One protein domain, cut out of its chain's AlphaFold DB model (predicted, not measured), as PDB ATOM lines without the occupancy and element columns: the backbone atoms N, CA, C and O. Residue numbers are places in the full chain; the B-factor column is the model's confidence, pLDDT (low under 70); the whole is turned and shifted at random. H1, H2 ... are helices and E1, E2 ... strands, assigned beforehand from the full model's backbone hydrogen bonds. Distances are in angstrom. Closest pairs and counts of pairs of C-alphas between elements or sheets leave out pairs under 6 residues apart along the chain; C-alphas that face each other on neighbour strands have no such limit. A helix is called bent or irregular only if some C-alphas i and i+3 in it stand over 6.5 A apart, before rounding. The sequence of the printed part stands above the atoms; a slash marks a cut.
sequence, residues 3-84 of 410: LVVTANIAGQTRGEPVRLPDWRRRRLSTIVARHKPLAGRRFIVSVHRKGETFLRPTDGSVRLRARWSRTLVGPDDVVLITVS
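Overview. This is residues 3 to 84 of the 410 residues of an uncharacterized protein of Methylorubrum extorquens (UniProt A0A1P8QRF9). With little regular structure, a small mixed sheet, order E1 E3 E2, has H1 over one face, H2 packed on H1, and long loops around. The 82 printed residues hold E1 H1 E2 H2 E3, 32 residues, mixed class. The whole is compact, radius of gyration of the C-alphas 11.6 A, spanning 29 by 26 by 25 A.

Along the chain. E1, residues 3 to 8, starts at C-alpha 3 (30.528, 2.616, -36.044) and spans 16.3 A. H1 is residues 28 to 35, E2 43 to 48, irregular H2 65 to 70, with C-alphas 66 and 69 7.2 A apart. E3, residues 78 to 83, ends at C-alpha 83 (35.229, 12.184, -48.819).

Arrangement. E1 and E3 are parallel; N 5 and O 79 are 2.8 A apart. E3 and E2 are antiparallel; N 46 and O 80 are 2.8 A apart. H1 is on the sheet, height 10.0 A. H1 touches H2, closest C-alphas Ser 29 and Trp 68, 4.8 A, at a steep tilt of 67 degrees, opposite ways. Every O i to N i+4 pair of H1 is within hydrogen-bond range; H2 has 0 of 2, and 2 of 3 O i to N i+3.

Size, cuts and confidence. The printed part has no cut. Links E1 to H1 and E2 to H2 are long. Residues 7 to 16, 21 to 23, 38 to 41, 51 to 60 and 84 have pLDDT under 70.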
ATOM      1  N   LEU A   3      31.330   1.991 -34.999       82.19
ATOM      2  CA  LEU A   3      30.528   2.616 -36.044       82.19
ATOM      3  C   LEU A   3      31.441   3.116 -37.164       82.19
ATOM      4  O   LEU A   3      32.390   3.854 -36.904       82.19
ATOM      5  N   VAL A   4      31.158   2.754 -38.411       81.19
ATOM      6  CA  VAL A   4      31.844   3.314 -39.579       81.19
ATOM      7  C   VAL A   4      30.888   4.257 -40.290       81.19
ATOM      8  O   VAL A   4      29.845   3.848 -40.797       81.19
ATOM      9  N   VAL A   5      31.250   5.533 -40.327       79.50
ATOM     10  CA  VAL A   5      30.441   6.603 -40.906       79.50
ATOM     11  C   VAL A   5      31.183   7.178 -42.095       79.50
ATOM     12  O   VAL A   5      32.339   7.574 -41.979       79.50
ATOM     13  N   THR A   6      30.522   7.272 -43.241       76.69
ATOM     14  CA  THR A   6      31.046   8.044 -44.371       76.69
ATOM     15  C   THR A   6      30.385   9.413 -44.355       76.69
ATOM     16  O   THR A   6      29.177   9.495 -44.175       76.69
ATOM     17  N   ALA A   7      31.141  10.494 -44.531       66.19
ATOM     18  CA  ALA A   7      30.596  11.852 -44.540       66.19
ATOM     19  C   ALA A   7      31.261  12.740 -45.601       66.19
ATOM     20  O   ALA A   7      32.331  12.424 -46.124       66.19
ATOM     21  N   ASN A   8      30.627  13.861 -45.941       66.94
ATOM     22  CA  ASN A   8      31.259  14.920 -46.733       66.94
ATOM     23  C   ASN A   8      32.065  15.887 -45.838       66.94
ATOM     24  O   ASN A   8      32.024  15.801 -44.611       66.94
ATOM     25  N   ILE A   9      32.802  16.822 -46.450       54.31
ATOM     26  CA  ILE A   9      33.566  17.859 -45.722       54.31
ATOM     27  C   ILE A   9      32.668  18.753 -44.846       54.31
ATOM     28  O   ILE A   9      33.138  19.279 -43.843       54.31
ATOM     29  N   ALA A  10      31.379  18.882 -45.174       46.81
ATOM     30  CA  ALA A  10      30.400  19.606 -44.362       46.81
ATOM     31  C   ALA A  10      29.883  18.795 -43.150       46.81
ATOM     32  O   ALA A  10      29.052  19.288 -42.395       46.81
ATOM     33  N   GLY A  11      30.362  17.560 -42.947       49.50
ATOM     34  CA  GLY A  11      29.964  16.698 -41.831       49.50
ATOM     35  C   GLY A  11      28.621  15.986 -42.018       49.50
ATOM     36  O   GLY A  11      28.150  15.340 -41.089       49.50
ATOM     37  N   GLN A  12      28.012  16.065 -43.204       57.19
ATOM     38  CA  GLN A  12      26.783  15.335 -43.516       57.19
ATOM     39  C   GLN A  12      27.115  13.877 -43.833       57.19
ATOM     40  O   GLN A  12      27.969  13.597 -44.685       57.19
ATOM     41  N   THR A  13      26.429  12.953 -43.168       57.69
ATOM     42  CA  THR A  13      26.570  11.512 -43.382       57.69
ATOM     43  C   THR A  13      26.104  11.125 -44.784       57.69
ATOM     44  O   THR A  13      25.052  11.549 -45.254       57.69
ATOM     45  N   ARG A  14      26.909  10.325 -45.479       58.72
ATOM     46  CA  ARG A  14      26.617   9.763 -46.797       58.72
ATOM     47  C   ARG A  14      26.381   8.267 -46.659       58.72
ATOM     48  O   ARG A  14      27.335   7.519 -46.464       58.72
ATOM     49  N   GLY A  15      25.125   7.867 -46.834       66.19
ATOM     50  CA  GLY A  15      24.682   6.490 -46.647       66.19
ATOM     51  C   GLY A  15      24.449   6.143 -45.180       66.19
ATOM     52  O   GLY A  15      24.698   6.951 -44.281       66.19
ATOM     53  N   GLU A  16      23.949   4.933 -44.958       68.12
ATOM     54  CA  GLU A  16      23.673   4.425 -43.623       68.12
ATOM     55  C   GLU A  16      24.984   4.084 -42.885       68.12
ATOM     56  O   GLU A  16      25.884   3.471 -43.474       68.12
ATOM     57  N   PRO A  17      25.140   4.491 -41.611       76.69
ATOM     58  CA  PRO A  17      26.278   4.098 -40.791       76.69
ATOM     59  C   PRO A  17      26.406   2.577 -40.684       76.69
ATOM     60  O   PRO A  17      25.489   1.890 -40.239       76.69
ATOM     61  N   VAL A  18      27.581   2.044 -41.015       81.81
ATOM     62  CA  VAL A  18      27.830   0.605 -40.917       81.81
ATOM     63  C   VAL A  18      28.210   0.269 -39.482       81.81
ATOM     64  O   VAL A  18      29.254   0.696 -38.979       81.81
ATOM     65  N   ARG A  19      27.364  -0.517 -38.817       81.31
ATOM     66  CA  ARG A  19      27.658  -1.085 -37.499       81.31
ATOM     67  C   ARG A  19      28.468  -2.360 -37.679       81.31
ATOM     68  O   ARG A  19      28.024  -3.291 -38.342       81.31
ATOM     69  N   LEU A  20      29.662  -2.406 -37.096       80.69
ATOM     70  CA  LEU A  20      30.454  -3.631 -37.079       80.69
ATOM     71  C   LEU A  20      29.978  -4.513 -35.909       80.69
ATOM     72  O   LEU A  20      30.014  -4.046 -34.769       80.69
ATOM     73  N   PRO A  21      29.544  -5.763 -36.166       64.38
ATOM     74  CA  PRO A  21      28.865  -6.593 -35.164       64.38
ATOM     75  C   PRO A  21      29.795  -7.172 -34.081       64.38
ATOM     76  O   PRO A  21      29.320  -7.566 -33.023       64.38
ATOM     77  N   ASP A  22      31.117  -7.195 -34.300       67.31
ATOM     78  CA  ASP A  22      32.070  -7.801 -33.353       67.31
ATOM     79  C   ASP A  22      32.592  -6.828 -32.289       67.31
ATOM     80  O   ASP A  22      33.048  -5.726 -32.598       67.31
ATOM     81  N   TRP A  23      32.713  -7.323 -31.054       67.75
ATOM     82  CA  TRP A  23      33.299  -6.619 -29.902       67.75
ATOM     83  C   TRP A  23      34.844  -6.583 -29.874       67.75
ATOM     84  O   TRP A  23      35.457  -6.179 -28.884       67.75
ATOM     85  N   ARG A  24      35.513  -7.027 -30.947       76.94
ATOM     86  CA  ARG A  24      36.982  -7.148 -31.018       76.94
ATOM     87  C   ARG A  24      37.634  -5.883 -31.579       76.94
ATOM     88  O   ARG A  24      37.127  -5.269 -32.515       76.94
ATOM     89  N   ARG A  25      38.820  -5.532 -31.063       80.25
ATOM     90  CA  ARG A  25      39.637  -4.438 -31.620       80.25
ATOM     91  C   ARG A  25      40.071  -4.783 -33.046       80.25
ATOM     92  O   ARG A  25      40.600  -5.866 -33.289       80.25
ATOM     93  N   ARG A  26      39.902  -3.849 -33.982       85.06
ATOM     94  CA  ARG A  26      40.300  -4.023 -35.390       85.06
ATOM     95  C   ARG A  26      41.354  -3.000 -35.785       85.06
ATOM     96  O   ARG A  26      41.393  -1.884 -35.269       85.06
ATOM     97  N   ARG A  27      42.213  -3.369 -36.734       90.44
ATOM     98  CA  ARG A  27      43.146  -2.417 -37.343       90.44
ATOM     99  C   ARG A  27      42.382  -1.480 -38.272       90.44
ATOM    100  O   ARG A  27      41.548  -1.925 -39.063       90.44
ATOM    101  N   LEU A  28      42.714  -0.192 -38.215       88.06
ATOM    102  CA  LEU A  28      42.103   0.828 -39.066       88.06
ATOM    103  C   LEU A  28      42.299   0.512 -40.556       88.06
ATOM    104  O   LEU A  28      41.385   0.710 -41.350       88.06
ATOM    105  N   SER A  29      43.451  -0.052 -40.933       88.75
ATOM    106  CA  SER A  29      43.723  -0.492 -42.307       88.75
ATOM    107  C   SER A  29      42.698  -1.502 -42.831       88.75
ATOM    108  O   SER A  29      42.282  -1.399 -43.982       88.75
ATOM    109  N   THR A  30      42.260  -2.448 -41.996       88.25
ATOM    110  CA  THR A  30      41.285  -3.483 -42.374       88.25
ATOM    111  C   THR A  30      39.889  -2.893 -42.553       88.25
ATOM    112  O   THR A  30      39.194  -3.243 -43.503       88.25
ATOM    113  N   ILE A  31      39.500  -1.961 -41.676       86.50
ATOM    114  CA  ILE A  31      38.219  -1.248 -41.770       86.50
ATOM    115  C   ILE A  31      38.186  -0.405 -43.050       86.50
ATOM    116  O   ILE A  31      37.263  -0.522 -43.853       86.50
ATOM    117  N   VAL A  32      39.229   0.392 -43.294       87.75
ATOM    118  CA  VAL A  32      39.297   1.258 -44.477       87.75
ATOM    119  C   VAL A  32      39.386   0.440 -45.767       87.75
ATOM    120  O   VAL A  32      38.795   0.829 -46.764       87.75
ATOM    121  N   ALA A  33      40.067  -0.708 -45.785       86.12
ATOM    122  CA  ALA A  33      40.128  -1.551 -46.980       86.12
ATOM    123  C   ALA A  33      38.744  -2.052 -47.430       86.12
ATOM    124  O   ALA A  33      38.489  -2.098 -48.632       86.12
ATOM    125  N   ARG A  34      37.861  -2.381 -46.474       84.81
ATOM    126  CA  ARG A  34      36.501  -2.881 -46.730       84.81
ATOM    127  C   ARG A  34      35.480  -1.774 -46.989       84.81
ATOM    128  O   ARG A  34      34.565  -1.979 -47.772       84.81
ATOM    129  N   HIS A  35      35.646  -0.613 -46.354       82.75
ATOM    130  CA  HIS A  35      34.659   0.475 -46.379       82.75
ATOM    131  C   HIS A  35      35.162   1.748 -47.073       82.75
ATOM    132  O   HIS A  35      34.582   2.821 -46.908       82.75
ATOM    133  N   LYS A  36      36.260   1.673 -47.838       81.31
ATOM    134  CA  LYS A  36      36.745   2.823 -48.613       81.31
ATOM    135  C   LYS A  36      35.720   3.230 -49.683       81.31
ATOM    136  O   LYS A  36      35.043   2.372 -50.247       81.31
ATOM    137  N   PRO A  37      35.666   4.523 -50.038       73.56
ATOM    138  CA  PRO A  37      34.876   4.990 -51.168       73.56
ATOM    139  C   PRO A  37      35.339   4.355 -52.488       73.56
ATOM    140  O   PRO A  37      36.495   3.939 -52.616       73.56
ATOM    141  N   LEU A  38      34.448   4.357 -53.486       68.06
ATOM    142  CA  LEU A  38      34.730   3.924 -54.862       68.06
ATOM    143  C   LEU A  38      36.030   4.540 -55.416       68.06
ATOM    144  O   LEU A  38      36.393   5.677 -55.086       68.06
ATOM    145  N   ALA A  39      36.714   3.775 -56.272       60.88
ATOM    146  CA  ALA A  39      38.000   4.142 -56.858       60.88
ATOM    147  C   ALA A  39      37.969   5.546 -57.499       60.88
ATOM    148  O   ALA A  39      36.999   5.932 -58.145       60.88
ATOM    149  N   GLY A  40      39.035   6.327 -57.281       58.69
ATOM    150  CA  GLY A  40      39.188   7.685 -57.825       58.69
ATOM    151  C   GLY A  40      38.773   8.834 -56.894       58.69
ATOM    152  O   GLY A  40      39.036   9.993 -57.212       58.69
ATOM    153  N   ARG A  41      38.177   8.567 -55.723       64.50
ATOM    154  CA  ARG A  41      37.826   9.619 -54.748       64.50
ATOM    155  C   ARG A  41      38.922   9.829 -53.704       64.50
ATOM    156  O   ARG A  41      39.409   8.875 -53.104       64.50
ATOM    157  N   ARG A  42      39.280  11.093 -53.446       73.12
ATOM    158  CA  ARG A  42      40.166  11.464 -52.329       73.12
ATOM    159  C   ARG A  42      39.363  11.486 -51.027       73.12
ATOM    160  O   ARG A  42      38.265  12.037 -50.998       73.12
ATOM    161  N   PHE A  43      39.900  10.903 -49.959       79.94
ATOM    162  CA  PHE A  43      39.232  10.843 -48.659       79.94
ATOM    163  C   PHE A  43      40.223  10.940 -47.495       79.94
ATOM    164  O   PHE A  43      41.403  10.616 -47.634       79.94
ATOM    165  N   ILE A  44      39.713  11.391 -46.354       80.38
ATOM    166  CA  ILE A  44      40.395  11.511 -45.065       80.38
ATOM    167  C   ILE A  44      39.740  10.518 -44.103       80.38
ATOM    168  O   ILE A  44      38.543  10.262 -44.198       80.38
ATOM    169  N   VAL A  45      40.521   9.941 -43.189       83.50
ATOM    170  CA  VAL A  45      40.021   9.007 -42.174       83.50
ATOM    171  C   VAL A  45      40.312   9.573 -40.791       83.50
ATOM    172  O   VAL A  45      41.474   9.846 -40.473       83.50
ATOM    173  N   SER A  46      39.278   9.721 -39.967       83.44
ATOM    174  CA  SER A  46      39.388  10.071 -38.553       83.44
ATOM    175  C   SER A  46      38.809   8.983 -37.654       83.44
ATOM    176  O   SER A  46      37.870   8.281 -38.015       83.44
ATOM    177  N   VAL A  47      39.417   8.811 -36.483       85.81
ATOM    178  CA  VAL A  47      38.976   7.876 -35.445       85.81
ATOM    179  C   VAL A  47      38.597   8.684 -34.216       85.81
ATOM    180  O   VAL A  47      39.429   9.420 -33.687       85.81
ATOM    181  N   HIS A  48      37.361   8.508 -33.777       81.56
ATOM    182  CA  HIS A  48      36.762   9.151 -32.619       81.56
ATOM    183  C   HIS A  48      36.574   8.127 -31.513       81.56
ATOM    184  O   HIS A  48      36.056   7.036 -31.762       81.56
ATOM    185  N   ARG A  49      37.026   8.453 -30.302       82.50
ATOM    186  CA  ARG A  49      36.885   7.558 -29.150       82.50
ATOM    187  C   ARG A  49      35.512   7.710 -28.498       82.50
ATOM    188  O   ARG A  49      34.859   8.748 -28.627       82.50
ATOM    189  N   LYS A  50      35.091   6.677 -27.767       73.06
ATOM    190  CA  LYS A  50      33.868   6.693 -26.950       73.06
ATOM    191  C   LYS A  50      33.811   7.953 -26.069       73.06
ATOM    192  O   LYS A  50      34.749   8.222 -25.323       73.06
ATOM    193  N   GLY A  51      32.708   8.698 -26.152       58.06
ATOM    194  CA  GLY A  51      32.474   9.925 -25.378       58.06
ATOM    195  C   GLY A  51      32.843  11.234 -26.089       58.06
ATOM    196  O   GLY A  51      32.530  12.304 -25.574       58.06
ATOM    197  N   GLU A  52      33.453  11.190 -27.279       59.91
ATOM    198  CA  GLU A  52      33.663  12.397 -28.084       59.91
ATOM    199  C   GLU A  52      32.339  12.888 -28.696       59.91
ATOM    200  O   GLU A  52      31.723  12.213 -29.518       59.91
ATOM    201  N   THR A  53      31.905  14.091 -28.311       46.91
ATOM    202  CA  THR A  53      30.606  14.679 -28.704       46.91
ATOM    203  C   THR A  53      30.573  15.186 -30.154       46.91
ATOM    204  O   THR A  53      29.502  15.418 -30.705       46.91
ATOM    205  N   PHE A  54      31.735  15.352 -30.800       49.31
ATOM    206  CA  PHE A  54      31.850  15.935 -32.140       49.31
ATOM    207  C   PHE A  54      32.505  14.969 -33.134       49.31
ATOM    208  O   PHE A  54      33.726  14.815 -33.168       49.31
ATOM    209  N   LEU A  55      31.694  14.376 -34.014       60.78
ATOM    210  CA  LEU A  55      32.146  13.529 -35.125       60.78
ATOM    211  C   LEU A  55      32.611  14.385 -36.316       60.78
ATOM    212  O   LEU A  55      31.994  14.388 -37.381       60.78
ATOM    213  N   ARG A  56      33.682  15.165 -36.131       58.09
ATOM    214  CA  ARG A  56      34.313  15.959 -37.200       58.09
ATOM    215  C   ARG A  56      35.812  15.663 -37.301       58.09
ATOM    216  O   ARG A  56      36.467  15.508 -36.269       58.09
ATOM    217  N   PRO A  57      36.403  15.632 -38.508       62.34
ATOM    218  CA  PRO A  57      37.847  15.480 -38.645       62.34
ATOM    219  C   PRO A  57      38.566  16.651 -37.961       62.34
ATOM    220  O   PRO A  57      38.360  17.807 -38.316       62.34
ATOM    221  N   THR A  58      39.402  16.345 -36.977       60.53
ATOM    222  CA  THR A  58      40.315  17.284 -36.310       60.53
ATOM    223  C   THR A  58      41.729  16.729 -36.416       60.53
ATOM    224  O   THR A  58      41.900  15.522 -36.595       60.53
ATOM    225  N   ASP A  59      42.758  17.557 -36.243       62.91
ATOM    226  CA  ASP A  59      44.154  17.091 -36.296       62.91
ATOM    227  C   ASP A  59      44.433  15.929 -35.322       62.91
ATOM    228  O   ASP A  59      45.226  15.033 -35.613       62.91
ATOM    229  N   GLY A  60      43.732  15.898 -34.182       66.12
ATOM    230  CA  GLY A  60      43.837  14.836 -33.180       66.12
ATOM    231  C   GLY A  60      43.085  13.546 -33.533       66.12
ATOM    232  O   GLY A  60      43.527  12.461 -33.136       66.12
ATOM    233  N   SER A  61      41.987  13.627 -34.291       74.25
ATOM    234  CA  SER A  61      41.194  12.458 -34.702       74.25
ATOM    235  C   SER A  61      41.653  11.883 -36.046       74.25
ATOM    236  O   SER A  61      41.557  10.673 -36.259       74.25
ATOM    237  N   VAL A  62      42.220  12.701 -36.937       81.25
ATOM    238  CA  VAL A  62      42.708  12.276 -38.255       81.25
ATOM    239  C   VAL A  62      43.899  11.324 -38.123       81.25
ATOM    240  O   VAL A  62      44.809  11.492 -37.306       81.25
ATOM    241  N   ARG A  63      43.901  10.267 -38.937       83.19
ATOM    242  CA  ARG A  63      44.991   9.290 -39.003       83.19
ATOM    243  C   ARG A  63      45.580   9.292 -40.402       83.19
ATOM    244  O   ARG A  63      44.898   8.985 -41.377       83.19
ATOM    245  N   LEU A  64      46.872   9.603 -40.493       84.81
ATOM    246  CA  LEU A  64      47.624   9.511 -41.743       84.81
ATOM    247  C   LEU A  64      47.692   8.060 -42.225       84.81
ATOM    248  O   LEU A  64      47.806   7.139 -41.412       84.81
ATOM    249  N   ARG A  65      47.705   7.867 -43.548       82.94
ATOM    250  CA  ARG A  65      47.727   6.540 -44.187       82.94
ATOM    251  C   ARG A  65      48.850   5.640 -43.666       82.94
ATOM    252  O   ARG A  65      48.607   4.473 -43.377       82.94
ATOM    253  N   ALA A  66      50.041   6.202 -43.453       81.88
ATOM    254  CA  ALA A  66      51.196   5.484 -42.909       81.88
ATOM    255  C   ALA A  66      50.948   4.879 -41.511       81.88
ATOM    256  O   ALA A  66      51.582   3.897 -41.136       81.88
ATOM    257  N   ARG A  67      50.011   5.437 -40.731       85.19
ATOM    258  CA  ARG A  67      49.688   4.977 -39.372       85.19
ATOM    259  C   ARG A  67      48.489   4.030 -39.314       85.19
ATOM    260  O   ARG A  67      48.203   3.500 -38.241       85.19
ATOM    261  N   TRP A  68      47.789   3.772 -40.421       90.19
ATOM    262  CA  TRP A  68      46.572   2.946 -40.414       90.19
ATOM    263  C   TRP A  68      46.823   1.499 -39.990       90.19
ATOM    264  O   TRP A  68      46.014   0.930 -39.262       90.19
ATOM    265  N   SER A  69      47.954   0.917 -40.392       86.69
ATOM    266  CA  SER A  69      48.327  -0.452 -40.014       86.69
ATOM    267  C   SER A  69      48.630  -0.594 -38.520       86.69
ATOM    268  O   SER A  69      48.473  -1.682 -37.971       86.69
ATOM    269  N   ARG A  70      49.028   0.498 -37.851       86.62
ATOM    270  CA  ARG A  70      49.394   0.547 -36.423       86.62
ATOM    271  C   ARG A  70      48.286   1.116 -35.529       86.62
ATOM    272  O   ARG A  70      48.414   1.094 -34.312       86.62
ATOM    273  N   THR A  71      47.200   1.632 -36.109       87.12
ATOM    274  CA  THR A  71      46.092   2.225 -35.348       87.12
ATOM    275  C   THR A  71      45.030   1.169 -35.053       87.12
ATOM    276  O   THR A  71      44.413   0.635 -35.978       87.12
ATOM    277  N   LEU A  72      44.798   0.899 -33.766       89.19
ATOM    278  CA  LEU A  72      43.715   0.033 -33.299       89.19
ATOM    279  C   LEU A  72      42.451   0.846 -32.992       89.19
ATOM    280  O   LEU A  72      42.494   1.863 -32.287       89.19
ATOM    281  N   VAL A  73      41.332   0.359 -33.521       86.50
ATOM    282  CA  VAL A  73      39.981   0.881 -33.316       86.50
ATOM    283  C   VAL A  73      39.272  -0.032 -32.322       86.50
ATOM    284  O   VAL A  73      39.242  -1.254 -32.502       86.50
ATOM    285  N   GLY A  74      38.785   0.564 -31.240       83.19
ATOM    286  CA  GLY A  74      38.064  -0.099 -30.168       83.19
ATOM    287  C   GLY A  74      36.606  -0.394 -30.525       83.19
ATOM    288  O   GLY A  74      36.063   0.186 -31.470       83.19
ATOM    289  N   PRO A  75      35.957  -1.279 -29.752       79.12
ATOM    290  CA  PRO A  75      34.592  -1.724 -30.003       79.12
ATOM    291  C   PRO A  75      33.532  -0.640 -29.813       79.12
ATOM    292  O   PRO A  75      32.399  -0.890 -30.176       79.12
ATOM    293  N   ASP A  76      33.853   0.539 -29.280       80.25
ATOM    294  CA  ASP A  76      32.913   1.663 -29.106       80.25
ATOM    295  C   ASP A  76      33.378   2.941 -29.822       80.25
ATOM    296  O   ASP A  76      32.862   4.030 -29.579       80.25
ATOM    297  N   ASP A  77      34.377   2.815 -30.692       82.00
ATOM    298  CA  ASP A  77      34.918   3.944 -31.436       82.00
ATOM    299  C   ASP A  77      34.138   4.188 -32.731       82.00
ATOM    300  O   ASP A  77      33.557   3.272 -33.323       82.00
ATOM    301  N   VAL A  78      34.188   5.428 -33.214       81.56
ATOM    302  CA  VAL A  78      33.604   5.822 -34.497       81.56
ATOM    303  C   VAL A  78      34.716   6.107 -35.501       81.56
ATOM    304  O   VAL A  78      35.581   6.953 -35.279       81.56
ATOM    305  N   VAL A  79      34.699   5.405 -36.630       85.00
ATOM    306  CA  VAL A  79      35.587   5.664 -37.766       85.00
ATOM    307  C   VAL A  79      34.833   6.511 -38.776       85.00
ATOM    308  O   VAL A  79      33.880   6.046 -39.395       85.00
ATOM    309  N   LEU A  80      35.277   7.747 -38.961       81.69
ATOM    310  CA  LEU A  80      34.701   8.689 -39.907       81.69
ATOM    311  C   LEU A  80      35.568   8.752 -41.171       81.69
ATOM    312  O   LEU A  80      36.752   9.087 -41.124       81.69
ATOM    313  N   ILE A  81      34.975   8.423 -42.316       82.94
ATOM    314  CA  ILE A  81      35.592   8.508 -43.639       82.94
ATOM    315  C   ILE A  81      35.027   9.741 -44.341       82.94
ATOM    316  O   ILE A  81      33.906   9.736 -44.849       82.94
ATOM    317  N   THR A  82      35.807  10.814 -44.380       74.00
ATOM    318  CA  THR A  82      35.408  12.077 -44.999       74.00
ATOM    319  C   THR A  82      35.865  12.126 -46.447       74.00
ATOM    320  O   THR A  82      37.059  12.183 -46.733       74.00
ATOM    321  N   VAL A  83      34.924  12.121 -47.386       73.44
ATOM    322  CA  VAL A  83      35.229  12.184 -48.819       73.44
ATOM    323  C   VAL A  83      35.378  13.642 -49.245       73.44
ATOM    324  O   VAL A  83      34.462  14.447 -49.067       73.44
ATOM    325  N   SER A  84      36.526  13.977 -49.835       55.41
ATOM    326  CA  SER A  84      36.747  15.291 -50.436       55.41
ATOM    327  C   SER A  84      35.869  15.438 -51.678       55.41
ATOM    328  O   SER A  84      35.781  14.491 -52.471       55.41
TER     329      SER A  84